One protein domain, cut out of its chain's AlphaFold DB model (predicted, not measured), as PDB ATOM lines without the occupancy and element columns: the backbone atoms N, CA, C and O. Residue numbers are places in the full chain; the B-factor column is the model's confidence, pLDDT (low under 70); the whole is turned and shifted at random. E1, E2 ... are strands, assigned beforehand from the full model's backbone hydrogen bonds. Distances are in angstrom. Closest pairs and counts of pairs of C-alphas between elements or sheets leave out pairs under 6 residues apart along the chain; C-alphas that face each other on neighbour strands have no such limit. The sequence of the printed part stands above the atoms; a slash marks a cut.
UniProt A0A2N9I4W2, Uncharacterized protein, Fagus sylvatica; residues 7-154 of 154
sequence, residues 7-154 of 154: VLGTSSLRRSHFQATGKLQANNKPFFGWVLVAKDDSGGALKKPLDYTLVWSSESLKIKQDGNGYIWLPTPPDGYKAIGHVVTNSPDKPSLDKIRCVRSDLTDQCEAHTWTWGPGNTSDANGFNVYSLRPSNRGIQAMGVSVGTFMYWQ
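What this domain is: This is residues 7 to 154 of the 154 residues of an uncharacterized protein of Fagus sylvatica (UniProt A0A2N9I4W2). With little regular structure, long loops join two small sheets, E2-E3-E4 and E6-E7-E8, in two halves of a rounded body with few contacts between them. Each is a meander, every strand the antiparallel neighbour of the one before. The 148 printed residues have no named helix and eight named strands, E1 to E8; the class is all strand, with 39 residues in them. It is compact, radius of gyration of the C-alphas 15.6 A, spanning 48 by 36 by 30 A.

How they stand to each other: E1, residues 23 to 25, and E5, residues 101 to 103, pair with no named strand. E2, residues 51 to 57, forms a hairpin with E3, residues 70 to 75; N 53 and O 73 are 2.8 A apart. E3 and E4, residues 86 to 88, form another, with N 72 and O 86 at 2.8 A. E6, residues 110 to 117, bends by 68 degrees at residue 114; its hairpin with E7, residues 130 to 135, has N 113 and O 132 at 2.8 A. E7 and E8, residues 150 to 152, form a hairpin, with N 131 and O 151 at 3.4 A.

Where its parts are: E1 begins at C-alpha 23 (148.977, 137.743, 100.792). E2 is 17.3 A long, E6 18.2 A. E8 ends at C-alpha 152 (156.359, 133.382, 110.742).

The domain as a whole: The printed part has no cut. The longest link, E1 to E2, has 25 residues. Residues 7 to 35 and 147 to 154 have pLDDT under 70.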
ATOM      1  N   VAL A   7     143.386 137.589 105.299       40.19
ATOM      2  CA  VAL A   7     144.310 136.632 104.679       40.19
ATOM      3  C   VAL A   7     143.570 135.887 103.583       40.19
ATOM      4  O   VAL A   7     142.655 135.116 103.859       40.19
ATOM      5  N   LEU A   8     143.957 136.118 102.328       32.88
ATOM      6  CA  LEU A   8     143.397 135.384 101.196       32.88
ATOM      7  C   LEU A   8     144.354 134.260 100.786       32.88
ATOM      8  O   LEU A   8     145.367 134.502 100.130       32.88
ATOM      9  N   GLY A   9     144.017 133.024 101.159       35.75
ATOM     10  CA  GLY A   9     144.457 131.829 100.428       35.75
ATOM     11  C   GLY A   9     143.542 131.627  99.216       35.75
ATOM     12  O   GLY A   9     142.328 131.781  99.345       35.75
ATOM     13  N   THR A  10     144.096 131.365  98.031       38.84
ATOM     14  CA  THR A  10     143.369 131.479  96.758       38.84
ATOM     15  C   THR A  10     142.146 130.594  96.638       38.84
ATOM     16  O   THR A  10     142.129 129.427  97.028       38.84
ATOM     17  N   SER A  11     141.203 131.179  95.904       35.50
ATOM     18  CA  SER A  11     140.321 130.551  94.927       35.50
ATOM     19  C   SER A  11     140.857 129.255  94.308       35.50
ATOM     20  O   SER A  11     141.998 129.188  93.855       35.50
ATOM     21  N   SER A  12     139.960 128.277  94.191       33.31
ATOM     22  CA  SER A  12     140.059 127.116  93.303       33.31
ATOM     23  C   SER A  12     140.606 127.509  91.919       33.31
ATOM     24  O   SER A  12     139.887 128.059  91.086       33.31
ATOM     25  N   LEU A  13     141.894 127.261  91.680       40.91
ATOM     26  CA  LEU A  13     142.490 127.295  90.348       40.91
ATOM     27  C   LEU A  13     142.460 125.872  89.769       40.91
ATOM     28  O   LEU A  13     142.499 124.883  90.504       40.91
ATOM     29  N   ARG A  14     142.333 125.753  88.438       39.00
ATOM     30  CA  ARG A  14     142.294 124.451  87.743       39.00
ATOM     31  C   ARG A  14     143.528 123.621  88.117       39.00
ATOM     32  O   ARG A  14     144.587 124.193  88.331       39.00
ATOM     33  N   ARG A  15     143.416 122.284  88.085       43.38
ATOM     34  CA  ARG A  15     144.448 121.292  88.484       43.38
ATOM     35  C   ARG A  15     145.880 121.501  87.939       43.38
ATOM     36  O   ARG A  15     146.773 120.806  88.396       43.38
ATOM     37  N   SER A  16     146.102 122.398  86.979       38.44
ATOM     38  CA  SER A  16     147.415 122.751  86.418       38.44
ATOM     39  C   SER A  16     148.010 124.072  86.934       38.44
ATOM     40  O   SER A  16     149.145 124.381  86.597       38.44
ATOM     41  N   HIS A  17     147.281 124.860  87.728       41.72
ATOM     42  CA  HIS A  17     147.728 126.154  88.248       41.72
ATOM     43  C   HIS A  17     147.663 126.137  89.774       41.72
ATOM     44  O   HIS A  17     146.607 125.856  90.344       41.72
ATOM     45  N   PHE A  18     148.772 126.458  90.437       46.22
ATOM     46  CA  PHE A  18     148.862 126.405  91.894       46.22
ATOM     47  C   PHE A  18     149.318 127.741  92.460       46.22
ATOM     48  O   PHE A  18     150.306 128.323  92.009       46.22
ATOM     49  N   GLN A  19     148.600 128.239  93.466       52.44
ATOM     50  CA  GLN A  19     149.049 129.420  94.187       52.44
ATOM     51  C   GLN A  19     150.256 129.061  95.047       52.44
ATOM     52  O   GLN A  19     150.249 128.074  95.784       52.44
ATOM     53  N   ALA A  20     151.281 129.900  94.939       49.88
ATOM     54  CA  ALA A  20     152.506 129.790  95.705       49.88
ATOM     55  C   ALA A  20     152.267 130.007  97.206       49.88
ATOM     56  O   ALA A  20     152.781 129.232  98.000       49.88
ATOM     57  N   THR A  21     151.496 131.036  97.582       56.66
ATOM     58  CA  THR A  21     150.991 131.330  98.941       56.66
ATOM     59  C   THR A  21     150.118 132.590  98.948       56.66
ATOM     60  O   THR A  21     150.107 133.343  97.976       56.66
ATOM     61  N   GLY A  22     149.354 132.809 100.024       59.03
ATOM     62  CA  GLY A  22     148.475 133.973 100.189       59.03
ATOM     63  C   GLY A  22     149.202 135.271 100.567       59.03
ATOM     64  O   GLY A  22     150.317 135.257 101.086       59.03
ATOM     65  N   LYS A  23     148.540 136.410 100.335       63.75
ATOM     66  CA  LYS A  23     148.977 137.743 100.792       63.75
ATOM     67  C   LYS A  23     148.289 138.103 102.110       63.75
ATOM     68  O   LYS A  23     147.124 137.758 102.315       63.75
ATOM     69  N   LEU A  24     148.996 138.849 102.961       62.97
ATOM     70  CA  LEU A  24     148.461 139.408 104.202       62.97
ATOM     71  C   LEU A  24     148.181 140.902 104.049       62.97
ATOM     72  O   LEU A  24     149.077 141.662 103.680       62.97
ATOM     73  N   GLN A  25     146.961 141.331 104.372       65.00
ATOM     74  CA  GLN A  25     146.585 142.741 104.403       65.00
ATOM     75  C   GLN A  25     145.971 143.068 105.770       65.00
ATOM     76  O   GLN A  25     144.867 142.637 106.097       65.00
ATOM     77  N   ALA A  26     146.702 143.834 106.581       62.16
ATOM     78  CA  ALA A  26     146.269 144.267 107.911       62.16
ATOM     79  C   ALA A  26     145.399 145.538 107.836       62.16
ATOM     80  O   ALA A  26     145.738 146.579 108.406       62.16
ATOM     81  N   ASN A  27     144.305 145.487 107.070       63.28
ATOM     82  CA  ASN A  27     143.322 146.566 107.000       63.28
ATOM     83  C   ASN A  27     141.906 146.030 106.695       63.28
ATOM     84  O   ASN A  27     141.741 144.941 106.153       63.28
ATOM     85  N   ASN A  28     140.878 146.830 106.994       63.28
ATOM     86  CA  ASN A  28     139.463 146.486 106.762       63.28
ATOM     87  C   ASN A  28     138.990 146.822 105.339       63.28
ATOM     88  O   ASN A  28     137.809 147.097 105.132       63.28
ATOM     89  N   LYS A  29     139.897 146.900 104.363       68.38
ATOM     90  CA  LYS A  29     139.544 147.225 102.976       68.38
ATOM     91  C   LYS A  29     139.496 145.949 102.140       68.38
ATOM     92  O   LYS A  29     140.258 145.027 102.430       68.38
ATOM     93  N   PRO A  30     138.673 145.904 101.075       65.94
ATOM     94  CA  PRO A  30     138.772 144.853 100.073       65.94
ATOM     95  C   PRO A  30     140.227 144.648  99.643       65.94
ATOM     96  O   PRO A  30     141.008 145.602  99.560       65.94
ATOM     97  N   PHE A  31     140.593 143.391  99.418       62.12
ATOM     98  CA  PHE A  31     141.953 143.048  99.039       62.12
ATOM     99  C   PHE A  31     142.356 143.760  97.745       62.12
ATOM    100  O   PHE A  31     141.618 143.734  96.760       62.12
ATOM    101  N   PHE A  32     143.545 144.359  97.747       63.69
ATOM    102  CA  PHE A  32     144.145 144.949  96.557       63.69
ATOM    103  C   PHE A  32     145.595 144.483  96.453       63.69
ATOM    104  O   PHE A  32     146.438 144.844  97.275       63.69
ATOM    105  N   GLY A  33     145.896 143.665  95.445       65.88
ATOM    106  CA  GLY A  33     147.247 143.171  95.231       65.88
ATOM    107  C   GLY A  33     147.337 142.052  94.205       65.88
ATOM    108  O   GLY A  33     146.340 141.593  93.654       65.88
ATOM    109  N   TRP A  34     148.570 141.605  93.985       69.69
ATOM    110  CA  TRP A  34     148.914 140.531  93.059       69.69
ATOM    111  C   TRP A  34     149.488 139.348  93.832       69.69
ATOM    112  O   TRP A  34     150.190 139.538  94.830       69.69
ATOM    113  N   VAL A  35     149.217 138.136  93.357       69.88
ATOM    114  CA  VAL A  35     149.842 136.915  93.869       69.88
ATOM    115  C   VAL A  35     150.511 136.173  92.724       69.88
ATOM    116  O   VAL A  35     149.960 136.110  91.626       69.88
ATOM    117  N   LEU A  36     151.685 135.598  92.989       71.25
ATOM    118  CA  LEU A  36     152.349 134.716  92.043       71.25
ATOM    119  C   LEU A  36     151.685 133.332  92.049       71.25
ATOM    120  O   LEU A  36     151.473 132.718  93.099       71.25
ATOM    121  N   VAL A  37     151.376 132.832  90.859       75.31
ATOM    122  CA  VAL A  37     150.864 131.479  90.636       75.31
ATOM    123  C   VAL A  37     151.902 130.743  89.807       75.31
ATOM    124  O   VAL A  37     152.345 131.251  88.778       75.31
ATOM    125  N   ALA A  38     152.293 129.559  90.265       75.94
ATOM    126  CA  ALA A  38     153.236 128.711  89.558       75.94
ATOM    127  C   ALA A  38     152.481 127.602  88.814       75.94
ATOM    128  O   ALA A  38     151.494 127.041  89.306       75.94
ATOM    129  N   LYS A  39     152.969 127.293  87.617       79.69
ATOM    130  CA  LYS A  39     152.511 126.194  86.772       79.69
ATOM    131  C   LYS A  39     153.717 125.330  86.440       79.69
ATOM    132  O   LYS A  39     154.784 125.856  86.142       79.69
ATOM    133  N   ASP A  40     153.535 124.022  86.531       83.12
ATOM    134  CA  ASP A  40     154.574 123.033  86.269       83.12
ATOM    135  C   ASP A  40     154.154 122.182  85.072       83.12
ATOM    136  O   ASP A  40     153.371 121.243  85.214       83.12
ATOM    137  N   ASP A  41     154.617 122.577  83.886       79.25
ATOM    138  CA  ASP A  41     154.231 121.949  82.617       79.25
ATOM    139  C   ASP A  41     155.039 120.688  82.309       79.25
ATOM    140  O   ASP A  41     154.502 119.729  81.759       79.25
ATOM    141  N   SER A  42     156.319 120.676  82.681       81.25
ATOM    142  CA  SER A  42     157.217 119.529  82.502       81.25
ATOM    143  C   SER A  42     157.122 118.505  83.634       81.25
ATOM    144  O   SER A  42     157.591 117.379  83.482       81.25
ATOM    145  N   GLY A  43     156.533 118.890  84.767       83.69
ATOM    146  CA  GLY A  43     156.504 118.094  85.983       83.69
ATOM    147  C   GLY A  43     157.808 118.187  86.783       83.69
ATOM    148  O   GLY A  43     158.904 118.364  86.249       83.69
ATOM    149  N   GLY A  44     157.681 118.030  88.100       88.25
ATOM    150  CA  GLY A  44     158.807 117.934  89.029       88.25
ATOM    151  C   GLY A  44     159.346 119.267  89.551       88.25
ATOM    152  O   GLY A  44     160.267 119.244  90.360       88.25
ATOM    153  N   ALA A  45     158.798 120.415  89.149       89.25
ATOM    154  CA  ALA A  45     159.090 121.699  89.792       89.25
ATOM    155  C   ALA A  45     158.219 121.922  91.040       89.25
ATOM    156  O   ALA A  45     158.654 122.573  91.992       89.25
ATOM    157  N   LEU A  46     157.002 121.363  91.052       89.56
ATOM    158  CA  LEU A  46     156.016 121.538  92.118       89.56
ATOM    159  C   LEU A  46     155.540 120.187  92.674       89.56
ATOM    160  O   LEU A  46     155.166 119.287  91.923       89.56
ATOM    161  N   LYS A  47     155.464 120.057  94.003       92.38
ATOM    162  CA  LYS A  47     154.871 118.886  94.681       92.38
ATOM    163  C   LYS A  47     153.885 119.290  95.768       92.38
ATOM    164  O   LYS A  47     153.967 120.385  96.310       92.38
ATOM    165  N   LYS A  48     152.926 118.417  96.086       92.44
ATOM    166  CA  LYS A  48     152.068 118.613  97.267       92.44
ATOM    167  C   LYS A  48     152.929 118.562  98.539       92.44
ATOM    168  O   LYS A  48     153.915 117.819  98.543       92.44
ATOM    169  N   PRO A  49     152.571 119.305  99.599       95.00
ATOM    170  CA  PRO A  49     153.135 119.042 100.915       95.00
ATOM    171  C   PRO A  49     152.777 117.622 101.378       95.00
ATOM    172  O   PRO A  49     151.793 117.040 100.913       95.00
ATOM    173  N   LEU A  50     153.583 117.071 102.283       97.62
ATOM    174  CA  LEU A  50     153.330 115.782 102.931       97.62
ATOM    175  C   LEU A  50     152.314 115.914 104.071       97.62
ATOM    176  O   LEU A  50     151.518 115.008 104.295       97.62
ATOM    177  N   ASP A  51     152.343 117.048 104.772       97.56
ATOM    178  CA  ASP A  51     151.451 117.374 105.883       97.56
ATOM    179  C   ASP A  51     151.465 118.893 106.155       97.56
ATOM    180  O   ASP A  51     152.115 119.659 105.439       97.56
ATOM    181  N   TYR A  52     150.768 119.325 107.206       93.94
ATOM    182  CA  TYR A  52     150.825 120.667 107.769       93.94
ATOM    183  C   TYR A  52     151.061 120.636 109.283       93.94
ATOM    184  O   TYR A  52     150.437 119.860 110.012       93.94
ATOM    185  N   THR A  53     151.883 121.566 109.763       95.31
ATOM    186  CA  THR A  53     152.079 121.870 111.185       95.31
ATOM    187  C   THR A  53     151.342 123.160 111.536       95.31
ATOM    188  O   THR A  53     151.528 124.176 110.867       95.31
ATOM    189  N   LEU A  54     150.508 123.147 112.579       93.62
ATOM    190  CA  LEU A  54     149.902 124.372 113.109       93.62
ATOM    191  C   LEU A  54     150.989 125.196 113.808       93.62
ATOM    192  O   LEU A  54     151.573 124.724 114.779       93.62
ATOM    193  N   VAL A  55     151.257 126.411 113.325       91.94
ATOM    194  CA  VAL A  55     152.275 127.300 113.917       91.94
ATOM    195  C   VAL A  55     151.671 128.415 114.760       91.94
ATOM    196  O   VAL A  55     152.356 128.974 115.610       91.94
ATOM    197  N   TRP A  56     150.394 128.744 114.549       91.38
ATOM    198  CA  TRP A  56     149.693 129.745 115.348       91.38
ATOM    199  C   TRP A  56     148.172 129.622 115.219       91.38
ATOM    200  O   TRP A  56     147.666 129.286 114.145       91.38
ATOM    201  N   SER A  57     147.443 129.960 116.286       91.12
ATOM    202  CA  SER A  57     145.991 130.147 116.257       91.12
ATOM    203  C   SER A  57     145.549 131.331 117.121       91.12
ATOM    204  O   SER A  57     146.244 131.729 118.059       91.12
ATOM    205  N   SER A  58     144.372 131.883 116.817       89.25
ATOM    206  CA  SER A  58     143.755 132.949 117.619       89.25
ATOM    207  C   SER A  58     142.785 132.449 118.697       89.25
ATOM    208  O   SER A  58     142.158 133.267 119.367       89.25
ATOM    209  N   GLU A  59     142.656 131.133 118.902       90.50
ATOM    210  CA  GLU A  59     141.639 130.547 119.795       90.50
ATOM    211  C   GLU A  59     141.758 131.023 121.247       90.50
ATOM    212  O   GLU A  59     140.756 131.265 121.918       90.50
ATOM    213  N   SER A  60     142.989 131.174 121.737       88.19
ATOM    214  CA  SER A  60     143.266 131.625 123.104       88.19
ATOM    215  C   SER A  60     143.253 133.149 123.252       88.19
ATOM    216  O   SER A  60     143.341 133.664 124.372       88.19
ATOM    217  N   LEU A  61     143.138 133.894 122.145       84.62
ATOM    218  CA  LEU A  61     143.171 135.349 122.164       84.62
ATOM    219  C   LEU A  61     141.810 135.922 122.552       84.62
ATOM    220  O   LEU A  61     140.805 135.760 121.865       84.62
ATOM    221  N   LYS A  62     141.798 136.689 123.643       81.12
ATOM    222  CA  LYS A  62     140.620 137.423 124.123       81.12
ATOM    223  C   LYS A  62     140.493 138.773 123.417       81.12
ATOM    224  O   LYS A  62     140.549 139.824 124.053       81.12
ATOM    225  N   ILE A  63     140.367 138.744 122.095       75.19
ATOM    226  CA  ILE A  63     140.219 139.937 121.251       75.19
ATOM    227  C   ILE A  63     138.862 139.939 120.551       75.19
ATOM    228  O   ILE A  63     138.237 138.894 120.374       75.19
ATOM    229  N   LYS A  64     138.396 141.119 120.128       77.88
ATOM    230  CA  LYS A  64     137.217 141.210 119.262       77.88
ATOM    231  C   LYS A  64     137.571 140.608 117.898       77.88
ATOM    232  O   LYS A  64     138.314 141.226 117.139       77.88
ATOM    233  N   GLN A  65     137.044 139.423 117.614       77.12
ATOM    234  CA  GLN A  65     137.261 138.685 116.371       77.12
ATOM    235  C   GLN A  65     135.941 138.102 115.864       77.12
ATOM    236  O   GLN A  65     135.100 137.691 116.661       77.12
ATOM    237  N   ASP A  66     135.774 138.062 114.542       78.69
ATOM    238  CA  ASP A  66     134.579 137.507 113.887       78.69
ATOM    239  C   ASP A  66     134.647 135.967 113.758       78.69
ATOM    240  O   ASP A  66     133.714 135.326 113.282       78.69
ATOM    241  N   GLY A  67     135.765 135.370 114.179       83.56
ATOM    242  CA  GLY A  67     136.047 133.938 114.172       83.56
ATOM    243  C   GLY A  67     137.518 133.667 114.499       83.56
ATOM    244  O   GLY A  67     138.305 134.606 114.635       83.56
ATOM    245  N   ASN A  68     137.886 132.390 114.609       87.19
ATOM    246  CA  ASN A  68     139.270 131.989 114.857       87.19
ATOM    247  C   ASN A  68     140.066 131.889 113.550       87.19
ATOM    248  O   ASN A  68     139.549 131.432 112.528       87.19
ATOM    249  N   GLY A  69     141.334 132.291 113.593       87.69
ATOM    250  CA  GLY A  69     142.301 132.111 112.512       87.69
ATOM    251  C   GLY A  69     143.362 131.081 112.883       87.69
ATOM    252  O   GLY A  69     143.793 131.022 114.034       87.69
ATOM    253  N   TYR A  70     143.806 130.307 111.896       87.50
ATOM    254  CA  TYR A  70     144.823 129.266 112.047       87.50
ATOM    255  C   TYR A  70     145.869 129.416 110.954       87.50
ATOM    256  O   TYR A  70     145.519 129.590 109.785       87.50
ATOM    257  N   ILE A  71     147.144 129.350 111.325       88.88
ATOM    258  CA  ILE A  71     148.275 129.484 110.407       88.88
ATOM    259  C   ILE A  71     149.038 128.165 110.395       88.88
ATOM    260  O   ILE A  71     149.493 127.680 111.430       88.88
ATOM    261  N   TRP A  72     149.185 127.605 109.202       90.19
ATOM    262  CA  TRP A  72     149.749 126.288 108.960       90.19
ATOM    263  C   TRP A  72     151.030 126.399 108.140       90.19
ATOM    264  O   TRP A  72     151.038 127.016 107.069       90.19
ATOM    265  N   LEU A  73     152.096 125.766 108.621       91.25
ATOM    266  CA  LEU A  73     153.334 125.568 107.883       91.25
ATOM    267  C   LEU A  73     153.252 124.240 107.114       91.25
ATOM    268  O   LEU A  73     153.042 123.199 107.737       91.25
ATOM    269  N   PRO A  74     153.396 124.238 105.780       92.31
ATOM    270  CA  PRO A  74     153.430 123.003 105.006       92.31
ATOM    271  C   PRO A  74     154.735 122.240 105.237       92.31
ATOM    272  O   PRO A  74     155.811 122.836 105.196       92.31
ATOM    273  N   THR A  75     154.649 120.919 105.374       96.31
ATOM    274  CA  THR A  75     155.811 120.022 105.420       96.31
ATOM    275  C   THR A  75     156.207 119.636 103.994       96.31
ATOM    276  O   THR A  75     155.462 118.890 103.346       96.31
ATOM    277  N   PRO A  76     157.331 120.139 103.449       95.25
ATOM    278  CA  PRO A  76     157.725 119.830 102.081       95.25
ATOM    279  C   PRO A  76     158.301 118.409 101.959       95.25
ATOM    280  O   PRO A  76     158.915 117.918 102.904       95.25
ATOM    281  N   PRO A  77     158.156 117.751 100.794       97.31
ATOM    282  CA  PRO A  77     158.925 116.550 100.473       97.31
ATOM    283  C   PRO A  77     160.429 116.827 100.352       97.31
ATOM    284  O   PRO A  77     160.835 117.953 100.055       97.31
ATOM    285  N   ASP A  78     161.247 115.779 100.454       97.56
ATOM    286  CA  ASP A  78     162.696 115.870 100.252       97.56
ATOM    287  C   ASP A  78     163.053 116.489  98.893       97.56
ATOM    288  O   ASP A  78     162.522 116.108  97.843       97.56
ATOM    289  N   GLY A  79     163.966 117.465  98.919       97.12
ATOM    290  CA  GLY A  79     164.369 118.236  97.739       97.12
ATOM    291  C   GLY A  79     163.418 119.379  97.359       97.12
ATOM    292  O   GLY A  79     163.597 119.972  96.296       97.12
ATOM    293  N   TYR A  80     162.428 119.700  98.201       94.31
ATOM    294  CA  TYR A  80     161.486 120.808  98.009       94.31
ATOM    295  C   TYR A  80     161.457 121.725  99.238       94.31
ATOM    296  O   TYR A  80     161.863 121.346 100.336       94.31
ATOM    297  N   LYS A  81     160.927 122.939  99.066       90.44
ATOM    298  CA  LYS A  81     160.677 123.900 100.144       90.44
ATOM    299  C   LYS A  81     159.245 124.417 100.112       90.44
ATOM    300  O   LYS A  81     158.650 124.604  99.049       90.44
ATOM    301  N   ALA A  82     158.701 124.685 101.295       89.62
ATOM    302  CA  ALA A  82     157.520 125.523 101.434       89.62
ATOM    303  C   ALA A  82     157.921 126.990 101.223       89.62
ATOM    304  O   ALA A  82     158.920 127.450 101.769       89.62
ATOM    305  N   ILE A  83     157.139 127.722 100.431       85.50
ATOM    306  CA  ILE A  83     157.402 129.130 100.092       85.50
ATOM    307  C   ILE A  83     156.417 130.084 100.786       85.50
ATOM    308  O   ILE A  83     156.123 131.163 100.281       85.50
ATOM    309  N   GLY A  84     155.875 129.656 101.930       83.62
ATOM    310  CA  GLY A  84     155.015 130.439 102.816       83.62
ATOM    311  C   GLY A  84     154.027 129.570 103.599       83.62
ATOM    312  O   GLY A  84     154.152 128.346 103.638       83.62
ATOM    313  N   HIS A  85     153.032 130.222 104.205       86.19
ATOM    314  CA  HIS A  85     152.040 129.598 105.087       86.19
ATOM    315  C   HIS A  85     150.637 129.539 104.466       86.19
ATOM    316  O   HIS A  85     150.299 130.302 103.556       86.19
ATOM    317  N   VAL A  86     149.795 128.649 104.997       85.75
ATOM    318  CA  VAL A  86     148.361 128.566 104.683       85.75
ATOM    319  C   VAL A  86     147.559 129.089 105.864       85.75
ATOM    320  O   VAL A  86     147.853 128.745 107.004       85.75
ATOM    321  N   VAL A  87     146.526 129.891 105.597       84.88
ATOM    322  CA  VAL A  87     145.625 130.400 106.639       84.88
ATOM    323  C   VAL A  87     144.217 129.873 106.434       84.88
ATOM    324  O   VAL A  87     143.714 129.840 105.308       84.88
ATOM    325  N   THR A  88     143.598 129.430 107.523       86.88
ATOM    326  CA  THR A  88     142.230 128.907 107.552       86.88
ATOM    327  C   THR A  88     141.427 129.553 108.676       86.88
ATOM    328  O   THR A  88     141.980 130.147 109.599       86.88
ATOM    329  N   ASN A  89     140.106 129.425 108.580       87.31
ATOM    330  CA  ASN A  89     139.134 129.772 109.619       87.31
ATOM    331  C   ASN A  89     138.530 128.522 110.294       87.31
ATOM    332  O   ASN A  89     137.503 128.612 110.957       87.31
ATOM    333  N   SER A  90     139.140 127.355 110.074       88.38
ATOM    334  CA  SER A  90     138.798 126.079 110.707       88.38
ATOM    335  C   SER A  90     140.055 125.495 111.361       88.38
ATOM    336  O   SER A  90     141.133 125.630 110.760       88.38
ATOM    337  N   PRO A  91     139.919 124.846 112.536       91.25
ATOM    338  CA  PRO A  91     141.006 124.130 113.202       91.25
ATOM    339  C   PRO A  91     141.449 122.870 112.451       91.25
ATOM    340  O   PRO A  91     142.499 122.311 112.765       91.25
ATOM    341  N   ASP A  92     140.682 122.414 111.460       93.88
ATOM    342  CA  ASP A  92     141.042 121.245 110.667       93.88
ATOM    343  C   ASP A  92     142.204 121.548 109.717       93.88
ATOM    344  O   ASP A  92     142.289 122.624 109.107       93.88
ATOM    345  N   LYS A  93     143.076 120.550 109.527       93.00
ATOM    346  CA  LYS A  93     144.177 120.649 108.567       93.00
ATOM    347  C   LYS A  93     143.640 120.984 107.168       93.00
ATOM    348  O   LYS A  93     142.696 120.345 106.693       93.00
ATOM    349  N   PRO A  94     144.257 121.943 106.454       89.38
ATOM    350  CA  PRO A  94     143.871 122.226 105.083       89.38
ATOM    351  C   PRO A  94     144.177 121.035 104.167       89.38
ATOM    352  O   PRO A  94     145.085 120.245 104.412       89.38
ATOM    353  N   SER A  95     143.454 120.938 103.050       90.19
ATOM    354  CA  SER A  95     143.765 119.946 102.017       90.19
ATOM    355  C   SER A  95     145.184 120.139 101.458       90.19
ATOM    356  O   SER A  95     145.603 121.262 101.155       90.19
ATOM    357  N   LEU A  96     145.902 119.030 101.243       88.62
ATOM    358  CA  LEU A  96     147.213 119.010 100.577       88.62
ATOM    359  C   LEU A  96     147.142 119.520  99.126       88.62
ATOM    360  O   LEU A  96     148.162 119.844  98.526       88.62
ATOM    361  N   ASP A  97     145.942 119.617  98.546       86.19
ATOM    362  CA  ASP A  97     145.752 120.151  97.201       86.19
ATOM    363  C   ASP A  97     145.752 121.677  97.118       86.19
ATOM    364  O   ASP A  97     145.911 122.196  96.013       86.19
ATOM    365  N   LYS A  98     145.632 122.391  98.249       78.31
ATOM    366  CA  LYS A  98     145.516 123.858  98.260       78.31
ATOM    367  C   LYS A  98     146.750 124.586  97.725       78.31
ATOM    368  O   LYS A  98     146.599 125.633  97.104       78.31
ATOM    369  N   ILE A  99     147.945 124.059  97.979       84.88
ATOM    370  CA  ILE A  99     149.218 124.698  97.619       84.88
ATOM    371  C   ILE A  99     150.223 123.670  97.091       84.88
ATOM    372  O   ILE A  99     149.959 122.462  97.084       84.88
ATOM    373  N   ARG A 100     151.388 124.139  96.643       88.38
ATOM    374  CA  ARG A 100     152.521 123.290  96.267       88.38
ATOM    375  C   ARG A 100     153.814 123.791  96.911       88.38
ATOM    376  O   ARG A 100     154.021 124.992  97.047       88.38
ATOM    377  N   CYS A 101     154.678 122.854  97.274       90.19
ATOM    378  CA  CYS A 101     156.079 123.084  97.594       90.19
ATOM    379  C   CYS A 101     156.885 123.159  96.294       90.19
ATOM    380  O   CYS A 101     156.573 122.462  95.324       90.19
ATOM    381  N   VAL A 102     157.925 123.987  96.287       90.06
ATOM    382  CA  VAL A 102     158.764 124.256  95.113       90.06
ATOM    383  C   VAL A 102     160.078 123.506  95.243       90.06
ATOM    384  O   VAL A 102     160.621 123.417  96.343       90.06
ATOM    385  N   ARG A 103     160.585 122.953  94.140       93.44
ATOM    386  CA  ARG A 103     161.886 122.279  94.112       93.44
ATOM    387  C   ARG A 103     162.982 123.214  94.637       93.44
ATOM    388  O   ARG A 103     163.011 124.391  94.292       93.44
ATOM    389  N   SER A 104     163.855 122.707  95.501       91.56
ATOM    390  CA  SER A 104     164.773 123.536  96.294       91.56
ATOM    391  C   SER A 104     165.749 124.374  95.461       91.56
ATOM    392  O   SER A 104     166.075 125.486  95.866       91.56
ATOM    393  N   ASP A 105     166.194 123.873  94.310       91.81
ATOM    394  CA  ASP A 105     167.067 124.569  93.347       91.81
ATOM    395  C   ASP A 105     166.361 125.714  92.595       91.81
ATOM    396  O   ASP A 105     167.023 126.563  92.008       91.81
ATOM    397  N   LEU A 106     165.027 125.758  92.636       88.38
ATOM    398  CA  LEU A 106     164.198 126.836  92.093       88.38
ATOM    399  C   LEU A 106     163.785 127.849  93.174       88.38
ATOM    400  O   LEU A 106     162.882 128.658  92.964       88.38
ATOM    401  N   THR A 107     164.419 127.793  94.348       86.38
ATOM    402  CA  THR A 107     164.186 128.728  95.453       86.38
ATOM    403  C   THR A 107     165.456 129.484  95.801       86.38
ATOM    404  O   THR A 107     166.552 128.937  95.721       86.38
ATOM    405  N   ASP A 108     165.295 130.728  96.245       86.19
ATOM    406  CA  ASP A 108     166.389 131.558  96.747       86.19
ATOM    407  C   ASP A 108     166.129 131.954  98.209       86.19
ATOM    408  O   ASP A 108     165.007 131.840  98.718       86.19
ATOM    409  N   GLN A 109     167.173 132.392  98.907       85.69
ATOM    410  CA  GLN A 109     167.078 132.846 100.287       85.69
ATOM    411  C   GLN A 109     166.348 134.192 100.376       85.69
ATOM    412  O   GLN A 109     166.503 135.084  99.537       85.69
ATOM    413  N   CYS A 110     165.560 134.343 101.435       83.94
ATOM    414  CA  CYS A 110     164.883 135.587 101.768       83.94
ATOM    415  C   CYS A 110     165.100 135.937 103.237       83.94
ATOM    416  O   CYS A 110     165.407 135.077 104.063       83.94
ATOM    417  N   GLU A 111     164.913 137.212 103.547       84.19
ATOM    418  CA  GLU A 111     164.994 137.750 104.898       84.19
ATOM    419  C   GLU A 111     163.702 138.487 105.254       84.19
ATOM    420  O   GLU A 111     162.998 139.020 104.382       84.19
ATOM    421  N   ALA A 112     163.392 138.517 106.551       85.81
ATOM    422  CA  ALA A 112     162.317 139.343 107.075       85.81
ATOM    423  C   ALA A 112     162.614 140.817 106.765       85.81
ATOM    424  O   ALA A 112     163.724 141.304 106.986       85.81
ATOM    425  N   HIS A 113     161.627 141.527 106.220       85.81
ATOM    426  CA  HIS A 113     161.793 142.912 105.797       85.81
ATOM    427  C   HIS A 113     161.006 143.892 106.660       85.81
ATOM    428  O   HIS A 113     161.596 144.744 107.318       85.81
ATOM    429  N   THR A 114     159.676 143.812 106.638       86.06
ATOM    430  CA  THR A 114     158.809 144.767 107.338       86.06
ATOM    431  C   THR A 114     157.799 144.017 108.184       86.06
ATOM    432  O   THR A 114     157.121 143.110 107.694       86.06
ATOM    433  N   TRP A 115     157.667 144.411 109.451       86.31
ATOM    434  CA  TRP A 115     156.608 143.888 110.306       86.31
ATOM    435  C   TRP A 115     155.248 144.248 109.710       86.31
ATOM    436  O   TRP A 115     154.961 145.414 109.443       86.31
ATOM    437  N   THR A 116     154.432 143.230 109.455       82.81
ATOM    438  CA  THR A 116     153.114 143.394 108.837       82.81
ATOM    439  C   THR A 116     152.015 143.297 109.881       82.81
ATOM    440  O   THR A 116     151.080 144.100 109.867       82.81
ATOM    441  N   TRP A 117     152.105 142.303 110.768       84.31
ATOM    442  CA  TRP A 117     151.057 142.024 111.739       84.31
ATOM    443  C   TRP A 117     151.555 141.176 112.916       84.31
ATOM    444  O   TRP A 117     152.489 140.391 112.782       84.31
ATOM    445  N   GLY A 118     150.876 141.300 114.051       83.56
ATOM    446  CA  GLY A 118     150.975 140.440 115.226       83.56
ATOM    447  C   GLY A 118     149.764 140.690 116.140       83.56
ATOM    448  O   GLY A 118     148.977 141.596 115.855       83.56
ATOM    449  N   PRO A 119     149.595 139.926 117.236       80.88
ATOM    450  CA  PRO A 119     148.496 140.133 118.183       80.88
ATOM    451  C   PRO A 119     148.506 141.518 118.853       80.88
ATOM    452  O   PRO A 119     147.455 142.026 119.242       80.88
ATOM    453  N   GLY A 120     149.692 142.119 119.004       81.44
ATOM    454  CA  GLY A 120     149.883 143.459 119.557       81.44
ATOM    455  C   GLY A 120     149.850 144.580 118.510       81.44
ATOM    456  O   GLY A 120     149.653 144.367 117.315       81.44
ATOM    457  N   ASN A 121     150.088 145.813 118.966       82.50
ATOM    458  CA  ASN A 121     150.164 146.993 118.091       82.50
ATOM    459  C   ASN A 121     151.548 147.188 117.444       82.50
ATOM    460  O   ASN A 121     151.692 148.008 116.536       82.50
ATOM    461  N   THR A 122     152.551 146.456 117.925       86.62
ATOM    462  CA  THR A 122     153.946 146.473 117.479       86.62
ATOM    463  C   THR A 122     154.481 145.045 117.455       86.62
ATOM    464  O   THR A 122     153.835 144.132 117.975       86.62
ATOM    465  N   SER A 123     155.670 144.854 116.885       87.00
ATOM    466  CA  SER A 123     156.373 143.578 116.988       87.00
ATOM    467  C   SER A 123     156.704 143.246 118.441       87.00
ATOM    468  O   SER A 123     157.155 144.121 119.182       87.00
ATOM    469  N   ASP A 124     156.525 141.986 118.820       87.12
ATOM    470  CA  ASP A 124     156.895 141.454 120.135       87.12
ATOM    471  C   ASP A 124     157.949 140.365 119.953       87.12
ATOM    472  O   ASP A 124     157.655 139.336 119.357       87.12
ATOM    473  N   ALA A 125     159.165 140.569 120.461       86.75
ATOM    474  CA  ALA A 125     160.255 139.601 120.313       86.75
ATOM    475  C   ALA A 125     159.938 138.221 120.919       86.75
ATOM    476  O   ALA A 125     160.507 137.226 120.489       86.75
ATOM    477  N   ASN A 126     159.015 138.154 121.883       85.69
ATOM    478  CA  ASN A 126     158.584 136.905 122.514       85.69
ATOM    479  C   ASN A 126     157.228 136.411 121.980       85.69
ATOM    480  O   ASN A 126     156.696 135.408 122.459       85.69
ATOM    481  N   GLY A 127     156.646 137.135 121.024       84.31
ATOM    482  CA  GLY A 127     155.303 136.911 120.514       84.31
ATOM    483  C   GLY A 127     155.277 136.438 119.065       84.31
ATOM    484  O   GLY A 127     156.286 136.360 118.364       84.31
ATOM    485  N   PHE A 128     154.071 136.139 118.589       85.69
ATOM    486  CA  PHE A 128     153.857 135.808 117.186       85.69
ATOM    487  C   PHE A 128     153.928 137.063 116.315       85.69
ATOM    488  O   PHE A 128     153.182 138.022 116.526       85.69
ATOM    489  N   ASN A 129     154.778 137.025 115.291       86.19
ATOM    490  CA  ASN A 129     154.922 138.107 114.330       86.19
ATOM    491  C   ASN A 129     154.862 137.588 112.905       86.19
ATOM    492  O   ASN A 129     155.368 136.513 112.576       86.19
ATOM    493  N   VAL A 130     154.299 138.425 112.046       85.12
ATOM    494  CA  VAL A 130     154.225 138.198 110.618       85.12
ATOM    495  C   VAL A 130     154.959 139.315 109.907       85.12
ATOM    496  O   VAL A 130     154.613 140.493 110.045       85.12
ATOM    497  N   TYR A 131     155.952 138.932 109.112       83.88
ATOM    498  CA  TYR A 131     156.771 139.855 108.341       83.88
ATOM    499  C   TYR A 131     156.540 139.671 106.845       83.88
ATOM    500  O   TYR A 131     156.312 138.561 106.356       83.88
ATOM    501  N   SER A 132     156.657 140.773 106.109       82.38
ATOM    502  CA  SER A 132     156.900 140.715 104.676       82.38
ATOM    503  C   SER A 132     158.320 140.210 104.431       82.38
ATOM    504  O   SER A 132     159.224 140.442 105.237       82.38
ATOM    505  N   LEU A 133     158.519 139.525 103.309       81.44
ATOM    506  CA  LEU A 133     159.824 139.009 102.918       81.44
ATOM    507  C   LEU A 133     160.403 139.792 101.752       81.44
ATOM    508  O   LEU A 133     159.682 140.213 100.838       81.44
ATOM    509  N   ARG A 134     161.729 139.896 101.741       82.25
ATOM    510  CA  ARG A 134     162.486 140.335 100.568       82.25
ATOM    511  C   ARG A 134     163.593 139.334 100.233       82.25
ATOM    512  O   ARG A 134     164.104 138.691 101.150       82.25
ATOM    513  N   PRO A 135     163.987 139.207  98.954       85.25
ATOM    514  CA  PRO A 135     165.149 138.410  98.577       85.25
ATOM    515  C   PRO A 135     166.405 138.878  99.316       85.25
ATOM    516  O   PRO A 135     166.635 140.089  99.446       85.25
ATOM    517  N   SER A 136     167.207 137.928  99.796       86.06
ATOM    518  CA  SER A 136     168.489 138.219 100.448       86.06
ATOM    519  C   SER A 136     169.528 138.638  99.410       86.06
ATOM    520  O   SER A 136     170.199 139.655  99.583       86.06
ATOM    521  N   ASN A 137     169.597 137.908  98.293       85.50
ATOM    522  CA  ASN A 137     170.400 138.286  97.137       85.50
ATOM    523  C   ASN A 137     169.651 139.317  96.276       85.50
ATOM    524  O   ASN A 137     168.485 139.123  95.927       85.50
ATOM    525  N   ARG A 138     170.303 140.439  95.962       85.06
ATOM    526  CA  ARG A 138     169.699 141.591  95.278       85.06
ATOM    527  C   ARG A 138     170.702 142.221  94.320       85.06
ATOM    528  O   ARG A 138     171.890 142.278  94.613       85.06
ATOM    529  N   GLY A 139     170.204 142.766  93.215       82.81
ATOM    530  CA  GLY A 139     171.012 143.449  92.204       82.81
ATOM    531  C   GLY A 139     170.646 142.998  90.795       82.81
ATOM    532  O   GLY A 139     169.801 142.127  90.618       82.81
ATOM    533  N   ILE A 140     171.299 143.575  89.790       83.06
ATOM    534  CA  ILE A 140     171.004 143.304  88.368       83.06
ATOM    535  C   ILE A 140     171.326 141.867  87.928       83.06
ATOM    536  O   ILE A 140     170.901 141.444  86.861       83.06
ATOM    537  N   GLN A 141     172.079 141.126  88.746       82.44
ATOM    538  CA  GLN A 141     172.428 139.719  88.526       82.44
ATOM    539  C   GLN A 141     171.577 138.758  89.372       82.44
ATOM    540  O   GLN A 141     171.739 137.544  89.268       82.44
ATOM    541  N   ALA A 142     170.696 139.275  90.237       82.00
ATOM    542  CA  ALA A 142     169.826 138.434  91.046       82.00
ATOM    543  C   ALA A 142     168.713 137.844  90.170       82.00
ATOM    544  O   ALA A 142     167.998 138.568  89.483       82.00
ATOM    545  N   MET A 143     168.562 136.521  90.225       77.69
ATOM    546  CA  MET A 143     167.584 135.777  89.419       77.69
ATOM    547  C   MET A 143     166.283 135.478  90.181       77.69
ATOM    548  O   MET A 143     165.306 135.021  89.588       77.69
ATOM    549  N   GLY A 144     166.262 135.714  91.497       75.69
ATOM    550  CA  GLY A 144     165.115 135.453  92.360       75.69
ATOM    551  C   GLY A 144     164.025 136.524  92.259       75.69
ATOM    552  O   GLY A 144     164.304 137.719  92.163       75.69
ATOM    553  N   VAL A 145     162.763 136.099  92.355       75.75
ATOM    554  CA  VAL A 145     161.592 136.990  92.407       75.75
ATOM    555  C   VAL A 145     160.916 136.863  93.770       75.75
ATOM    556  O   VAL A 145     160.736 135.760  94.286       75.75
ATOM    557  N   SER A 146     160.500 137.990  94.358       76.06
ATOM    558  CA  SER A 146     159.689 137.951  95.578       76.06
ATOM    559  C   SER A 146     158.302 137.387  95.274       76.06
ATOM    560  O   SER A 146     157.519 137.982  94.536       76.06
ATOM    561  N   VAL A 147     157.970 136.262  95.906       68.06
ATOM    562  CA  VAL A 147     156.643 135.623  95.833       68.06
ATOM    563  C   VAL A 147     155.551 136.423  96.547       68.06
ATOM    564  O   VAL A 147     154.366 136.127  96.407       68.06
ATOM    565  N   GLY A 148     155.924 137.470  97.292       61.88
ATOM    566  CA  GLY A 148     154.965 138.340  97.959       61.88
ATOM    567  C   GLY A 148     154.232 137.675  99.123       61.88
ATOM    568  O   GLY A 148     153.129 138.107  99.451       61.88
ATOM    569  N   THR A 149     154.845 136.652  99.709       63.59
ATOM    570  CA  THR A 149     154.341 135.884 100.846       63.59
ATOM    571  C   THR A 149     154.715 136.522 102.185       63.59
ATOM    572  O   THR A 149     155.471 137.499 102.240       63.59
ATOM    573  N   PHE A 150     154.206 135.938 103.262       62.84
ATOM    574  CA  PHE A 150     154.624 136.229 104.621       62.84
ATOM    575  C   PHE A 150     155.149 134.964 105.301       62.84
ATOM    576  O   PHE A 150     154.719 133.842 105.008       62.84
ATOM    577  N   MET A 151     156.069 135.149 106.241       63.22
ATOM    578  CA  MET A 151     156.540 134.068 107.099       63.22
ATOM    579  C   MET A 151     156.364 134.446 108.557       63.22
ATOM    580  O   MET A 151     156.526 135.604 108.952       63.22
ATOM    581  N   TYR A 152     156.045 133.421 109.332       63.25
ATOM    582  CA  TYR A 152     156.359 133.382 110.742       63.25
ATOM    583  C   TYR A 152     157.881 133.458 110.928       63.25
ATOM    584  O   TYR A 152     158.631 132.808 110.196       63.25
ATOM    585  N   TRP A 153     158.317 134.270 111.886       54.97
ATOM    586  CA  TRP A 153     159.710 134.380 112.307       54.97
ATOM    587  C   TRP A 153     159.736 134.390 113.836       54.97
ATOM    588  O   TRP A 153     158.982 135.161 114.440       54.97
ATOM    589  N   GLN A 154     160.562 133.522 114.421       39.78
ATOM    590  CA  GLN A 154     160.842 133.433 115.856       39.78
ATOM    591  C   GLN A 154     162.318 133.725 116.082       39.78
ATOM    592  O   GLN A 154     163.121 133.245 115.248       39.78
TER     593      GLN A 154